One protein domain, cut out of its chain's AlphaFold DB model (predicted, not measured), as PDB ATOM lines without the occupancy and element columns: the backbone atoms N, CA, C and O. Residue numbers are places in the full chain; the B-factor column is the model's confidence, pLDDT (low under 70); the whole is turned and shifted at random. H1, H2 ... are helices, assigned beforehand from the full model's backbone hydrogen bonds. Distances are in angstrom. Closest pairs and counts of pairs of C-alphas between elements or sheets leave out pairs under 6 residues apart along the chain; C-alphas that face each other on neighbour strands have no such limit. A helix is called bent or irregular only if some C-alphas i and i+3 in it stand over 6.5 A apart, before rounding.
ATOM      1  N   ASP A  54     205.840 195.960 209.744       67.75
ATOM      2  CA  ASP A  54     204.840 196.385 208.760       67.75
ATOM      3  C   ASP A  54     204.346 195.222 207.890       67.75
ATOM      4  O   ASP A  54     203.149 194.993 207.782       67.75
ATOM      5  N   GLN A  55     205.244 194.388 207.356       74.94
ATOM      6  CA  GLN A  55     204.857 193.231 206.536       74.94
ATOM      7  C   GLN A  55     204.064 192.179 207.324       74.94
ATOM      8  O   GLN A  55     203.169 191.525 206.781       74.94
ATOM      9  N   LYS A  56     204.377 191.996 208.614       75.44
ATOM     10  CA  LYS A  56     203.599 191.114 209.499       75.44
ATOM     11  C   LYS A  56     202.217 191.695 209.786       75.44
ATOM     12  O   LYS A  56     201.246 190.937 209.828       75.44
ATOM     13  N   TYR A  57     202.137 193.011 209.977       81.50
ATOM     14  CA  TYR A  57     200.879 193.720 210.160       81.50
ATOM     15  C   TYR A  57     200.005 193.638 208.907       81.50
ATOM     16  O   TYR A  57     198.866 193.197 209.016       81.50
ATOM     17  N   ASP A  58     200.550 193.911 207.721       83.62
ATOM     18  CA  ASP A  58     199.838 193.820 206.440       83.62
ATOM     19  C   ASP A  58     199.261 192.415 206.206       83.62
ATOM     20  O   ASP A  58     198.103 192.239 205.814       83.62
ATOM     21  N   ALA A  59     200.060 191.379 206.490       85.25
ATOM     22  CA  ALA A  59     199.628 189.991 206.369       85.25
ATOM     23  C   ALA A  59     198.524 189.628 207.379       85.25
ATOM     24  O   ALA A  59     197.642 188.818 207.071       85.25
ATOM     25  N   TRP A  60     198.565 190.197 208.587       87.56
ATOM     26  CA  TRP A  60     197.507 190.041 209.582       87.56
ATOM     27  C   TRP A  60     196.240 190.808 209.179       87.56
ATOM     28  O   TRP A  60     195.151 190.234 209.221       87.56
ATOM     29  N   GLU A  61     196.369 192.050 208.710       86.94
ATOM     30  CA  GLU A  61     195.252 192.893 208.282       86.94
ATOM     31  C   GLU A  61     194.505 192.248 207.109       86.94
ATOM     32  O   GLU A  61     193.277 192.166 207.121       86.94
ATOM     33  N   ALA A  62     195.227 191.691 206.132       88.81
ATOM     34  CA  ALA A  62     194.622 190.954 205.025       88.81
ATOM     35  C   ALA A  62     193.755 189.777 205.515       88.81
ATOM     36  O   ALA A  62     192.633 189.585 205.038       88.81
ATOM     37  N   LYS A  63     194.233 189.016 206.511       90.31
ATOM     38  CA  LYS A  63     193.473 187.912 207.125       90.31
ATOM     39  C   LYS A  63     192.273 188.416 207.924       90.31
ATOM     40  O   LYS A  63     191.207 187.805 207.866       90.31
ATOM     41  N   PHE A  64     192.428 189.526 208.641       89.56
ATOM     42  CA  PHE A  64     191.357 190.149 209.415       89.56
ATOM     43  C   PHE A  64     190.224 190.641 208.514       89.56
ATOM     44  O   PHE A  64     189.068 190.265 208.710       89.56
ATOM     45  N   ARG A  65     190.565 191.381 207.454       89.31
ATOM     46  CA  ARG A  65     189.618 191.852 206.435       89.31
ATOM     47  C   ARG A  65     188.923 190.691 205.733       89.31
ATOM     48  O   ARG A  65     187.709 190.735 205.560       89.31
ATOM     49  N   SER A  66     189.663 189.638 205.380       90.31
ATOM     50  CA  SER A  66     189.077 188.431 204.787       90.31
ATOM     51  C   SER A  66     188.056 187.791 205.730       90.31
ATOM     52  O   SER A  66     186.942 187.498 205.309       90.31
ATOM     53  N   CYS A  67     188.386 187.631 207.012       92.38
ATOM     54  CA  CYS A  67     187.476 187.030 207.985       92.38
ATOM     55  C   CYS A  67     186.207 187.867 208.215       92.38
ATOM     56  O   CYS A  67     185.102 187.328 208.253       92.38
ATOM     57  N   LEU A  68     186.340 189.191 208.309       90.19
ATOM     58  CA  LEU A  68     185.184 190.077 208.429       90.19
ATOM     59  C   LEU A  68     184.323 190.072 207.161       90.19
ATOM     60  O   LEU A  68     183.096 190.056 207.263       90.19
ATOM     61  N   SER A  69     184.940 189.989 205.977       89.25
ATOM     62  CA  SER A  69     184.206 189.867 204.714       89.25
ATOM     63  C   SER A  69     183.419 188.553 204.623       89.25
ATOM     64  O   SER A  69     182.264 188.572 204.201       89.25
ATOM     65  N   GLU A  70     183.974 187.434 205.120       88.75
ATOM     66  CA  GLU A  70     183.259 186.152 205.258       88.75
ATOM     67  C   GLU A  70     182.044 186.277 206.194       88.75
ATOM     68  O   GLU A  70     181.021 185.630 205.977       88.75
ATOM     69  N   ALA A  71     182.136 187.137 207.215       87.06
ATOM     70  CA  ALA A  71     181.049 187.446 208.141       87.06
ATOM     71  C   ALA A  71     180.056 188.507 207.612       87.06
ATOM     72  O   ALA A  71     179.081 188.827 208.294       87.06
ATOM     73  N   GLY A  72     180.270 189.047 206.405       86.25
ATOM     74  CA  GLY A  72     179.395 190.043 205.777       86.25
ATOM     75  C   GLY A  72     179.669 191.498 206.181       86.25
ATOM     76  O   GLY A  72     178.797 192.357 205.997       86.25
ATOM     77  N   PHE A  73     180.857 191.776 206.727       86.00
ATOM     78  CA  PHE A  73     181.346 193.108 207.082       86.00
ATOM     79  C   PHE A  73     182.538 193.489 206.195       86.00
ATOM     80  O   PHE A  73     183.660 193.030 206.396       86.00
ATOM     81  N   GLU A  74     182.306 194.352 205.206       83.19
ATOM     82  CA  GLU A  74     183.379 194.912 204.383       83.19
ATOM     83  C   GLU A  74     183.929 196.186 205.021       83.19
ATOM     84  O   GLU A  74     183.225 197.185 205.176       83.19
ATOM     85  N   LEU A  75     185.212 196.150 205.379       80.88
ATOM     86  CA  LEU A  75     185.939 197.335 205.814       80.88
ATOM     87  C   LEU A  75     186.351 198.142 204.567       80.88
ATOM     88  O   LEU A  75     187.037 197.584 203.705       80.88
ATOM     89  N   PRO A  76     185.999 199.429 204.416       73.25
ATOM     90  CA  PRO A  76     186.622 200.289 203.414       73.25
ATOM     91  C   PRO A  76     188.156 200.296 203.543       73.25
ATOM     92  O   PRO A  76     188.725 199.990 204.591       73.25
ATOM     93  N   LYS A  77     188.848 200.570 202.433       64.06
ATOM     94  CA  LYS A  77     190.309 200.771 202.438       64.06
ATOM     95  C   LYS A  77     190.711 202.121 203.034       64.06
ATOM     96  O   LYS A  77     191.859 202.284 203.424       64.06
ATOM     97  N   GLU A  78     189.775 203.061 203.096       66.38
ATOM     98  CA  GLU A  78     190.019 204.401 203.614       66.38
ATOM     99  C   GLU A  78     190.032 204.398 205.144       66.38
ATOM    100  O   GLU A  78     189.174 203.782 205.782       66.38
ATOM    101  N   ALA A  79     190.989 205.114 205.732       53.34
ATOM    102  CA  ALA A  79     191.063 205.291 207.172       53.34
ATOM    103  C   ALA A  79     189.827 206.057 207.675       53.34
ATOM    104  O   ALA A  79     189.577 207.195 207.274       53.34
ATOM    105  N   GLY A  80     189.050 205.440 208.565       59.81
ATOM    106  CA  GLY A  80     187.867 206.058 209.153       59.81
ATOM    107  C   GLY A  80     187.133 205.129 210.113       59.81
ATOM    108  O   GLY A  80     187.224 203.907 210.013       59.81
ATOM    109  N   GLN A  81     186.404 205.716 211.063       61.41
ATOM    110  CA  GLN A  81     185.517 204.958 211.938       61.41
ATOM    111  C   GLN A  81     184.325 204.463 211.117       61.41
ATOM    112  O   GLN A  81     183.565 205.261 210.569       61.41
ATOM    113  N   ILE A  82     184.178 203.144 211.026       71.94
ATOM    114  CA  ILE A  82     183.072 202.522 210.306       71.94
ATOM    115  C   ILE A  82     181.901 202.381 211.271       71.94
ATOM    116  O   ILE A  82     182.022 201.767 212.334       71.94
ATOM    117  N   ASP A  83     180.778 202.976 210.890       76.12
ATOM    118  CA  ASP A  83     179.508 202.816 211.580       76.12
ATOM    119  C   ASP A  83     178.652 201.814 210.800       76.12
ATOM    120  O   ASP A  83     178.267 202.053 209.654       76.12
ATOM    121  N   PHE A  84     178.391 200.661 211.414       79.31
ATOM    122  CA  PHE A  84     177.522 199.629 210.854       79.31
ATOM    123  C   PHE A  84     176.061 199.794 211.305       79.31
ATOM    124  O   PHE A  84     175.237 198.917 211.014       79.31
ATOM    125  N   GLY A  85     175.730 200.892 211.993       83.62
ATOM    126  CA  GLY A  85     174.399 201.199 212.507       83.62
ATOM    127  C   GLY A  85     173.873 200.070 213.388       83.62
ATOM    128  O   GLY A  85     174.554 199.593 214.295       83.62
ATOM    129  N   ASP A  86     172.690 199.555 213.059       86.00
ATOM    130  CA  ASP A  86     172.038 198.458 213.790       86.00
ATOM    131  C   ASP A  86     172.833 197.135 213.780       86.00
ATOM    132  O   ASP A  86     172.511 196.204 214.517       86.00
ATOM    133  N   ARG A  87     173.879 197.019 212.946       83.50
ATOM    134  CA  ARG A  87     174.760 195.841 212.889       83.50
ATOM    135  C   ARG A  87     176.054 196.000 213.692       83.50
ATOM    136  O   ARG A  87     176.895 195.106 213.621       83.50
ATOM    137  N   GLN A  88     176.225 197.074 214.468       85.00
ATOM    138  CA  GLN A  88     177.437 197.314 215.267       85.00
ATOM    139  C   GLN A  88     177.737 196.166 216.251       85.00
ATOM    140  O   GLN A  88     178.890 195.771 216.420       85.00
ATOM    141  N   ASP A  89     176.705 195.592 216.871       87.19
ATOM    142  CA  ASP A  89     176.864 194.471 217.806       87.19
ATOM    143  C   ASP A  89     177.253 193.177 217.084       87.19
ATOM    144  O   ASP A  89     178.133 192.441 217.531       87.19
ATOM    145  N   ALA A  90     176.655 192.928 215.916       87.12
ATOM    146  CA  ALA A  90     177.022 191.800 215.067       87.12
ATOM    147  C   ALA A  90     178.457 191.939 214.524       87.12
ATOM    148  O   ALA A  90     179.167 190.938 214.423       87.12
ATOM    149  N   TYR A  91     178.906 193.169 214.250       86.19
ATOM    150  CA  TYR A  91     180.291 193.462 213.884       86.19
ATOM    151  C   TYR A  91     181.252 193.114 215.023       86.19
ATOM    152  O   TYR A  91     182.213 192.396 214.787       86.19
ATOM    153  N   LYS A  92     180.970 193.536 216.264       86.38
ATOM    154  CA  LYS A  92     181.806 193.209 217.436       86.38
ATOM    155  C   LYS A  92     181.931 191.700 217.658       86.38
ATOM    156  O   LYS A  92     183.011 191.198 217.950       86.38
ATOM    157  N   VAL A  93     180.836 190.957 217.483       91.25
ATOM    158  CA  VAL A  93     180.854 189.488 217.584       91.25
ATOM    159  C   VAL A  93     181.699 188.863 216.470       91.25
ATOM    160  O   VAL A  93     182.466 187.934 216.732       91.25
ATOM    161  N   ALA A  94     181.580 189.366 215.238       88.38
ATOM    162  CA  ALA A  94     182.388 188.915 214.109       88.38
ATOM    163  C   ALA A  94     183.874 189.258 214.298       88.38
ATOM    164  O   ALA A  94     184.725 188.403 214.078       88.38
ATOM    165  N   GLU A  95     184.183 190.463 214.771       87.19
ATOM    166  CA  GLU A  95     185.524 190.921 215.129       87.19
ATOM    167  C   GLU A  95     186.158 189.990 216.168       87.19
ATOM    168  O   GLU A  95     187.223 189.430 215.911       87.19
ATOM    169  N   ASP A  96     185.477 189.723 217.283       90.00
ATOM    170  CA  ASP A  96     185.966 188.813 218.322       90.00
ATOM    171  C   ASP A  96     186.180 187.386 217.798       90.00
ATOM    172  O   ASP A  96     187.158 186.720 218.155       90.00
ATOM    173  N   ALA A  97     185.274 186.888 216.953       90.25
ATOM    174  CA  ALA A  97     185.415 185.579 216.324       90.25
ATOM    175  C   ALA A  97     186.620 185.540 215.370       90.25
ATOM    176  O   ALA A  97     187.383 184.569 215.372       90.25
ATOM    177  N   CYS A  98     186.833 186.612 214.608       89.94
ATOM    178  CA  CYS A  98     187.965 186.758 213.707       89.94
ATOM    179  C   CYS A  98     189.287 186.844 214.464       89.94
ATOM    180  O   CYS A  98     190.205 186.096 214.137       89.94
ATOM    181  N   LEU A  99     189.369 187.646 215.528       89.44
ATOM    182  CA  LEU A  99     190.546 187.739 216.394       89.44
ATOM    183  C   LEU A  99     190.881 186.400 217.063       89.44
ATOM    184  O   LEU A  99     192.051 186.035 217.162       89.44
ATOM    185  N   LYS A 100     189.869 185.622 217.470       89.88
ATOM    186  CA  LYS A 100     190.074 184.254 217.982       89.88
ATOM    187  C   LYS A 100     190.590 183.291 216.910       89.88
ATOM    188  O   LYS A 100     191.365 182.398 217.240       89.88
ATOM    189  N   LYS A 101     190.170 183.454 215.650       88.25
ATOM    190  CA  LYS A 101     190.555 182.587 214.521       88.25
ATOM    191  C   LYS A 101     191.956 182.899 213.989       88.25
ATOM    192  O   LYS A 101     192.708 181.973 213.705       88.25
ATOM    193  N   ILE A 102     192.296 184.178 213.829       86.38
ATOM    194  CA  ILE A 102     193.541 184.617 213.171       86.38
ATOM    195  C   ILE A 102     194.644 185.017 214.160       86.38
ATOM    196  O   ILE A 102     195.801 185.129 213.762       86.38
ATOM    197  N   GLY A 103     194.291 185.228 215.431       83.94
ATOM    198  CA  GLY A 103     195.181 185.752 216.462       83.94
ATOM    199  C   GLY A 103     195.098 187.273 216.616       83.94
ATOM    200  O   GLY A 103     194.526 187.990 215.791       83.94
TER     201      GLY A 103
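Overview. This is residues 54 to 103 of the 163 residues of an uncharacterized protein of Streptosporangium subroseum (UniProt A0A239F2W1). Two helices meet at a steep angle, the later part of H1 packing on residues 94 to 102 of H2, and a long loop, residues 71 to 84, makes a wide arch from the end of H1 to the start of H2. The first turns of H1, residues 54 to 59, stick out from the body. The printed part has 50 residues with two named helices, H1 then H2, and no named strand; the class is all helix. The whole is compact, with a radius of gyration of the C-alphas of 11.0 A, and spans 34 by 24 by 14 A.

Arrangement. Look first at H2, residues 85 to 102, which has a kink of 28 degrees near residue 92. It is irregular: C-alphas 86 and 89 are 7.4 A apart, and its line is a rough one. With residues 94 to 102 alone it touches H1, residues 54 to 70. Find their closest C-alphas at Cys 67 and Cys 98, 5.7 A apart. The two helices run opposite ways at a steep tilt of 55 degrees. In H1 every O i to N i+4 pair is within hydrogen-bond range; in H2 12 of 14 are.

Along the chain. Find C-alpha 85 at (174.399, 201.199, 212.507); from there H2 runs 25.3 A to C-alpha 102 at (193.541, 184.617, 213.171). H1 begins at C-alpha 54, at (204.840, 196.385, 208.760), and measures 24.1 A to C-alpha 70.

Size, cuts and confidence. Look to Gln 55 and Asp 86 for the two C-alphas farthest apart, 34.0 A. The printed part has no cut, and the link from H1 to H2, 14 residues, is long. In the B-factor column the mean pLDDT of the printed part is 82.8; residue 54 and residues 77 to 81 are under 70.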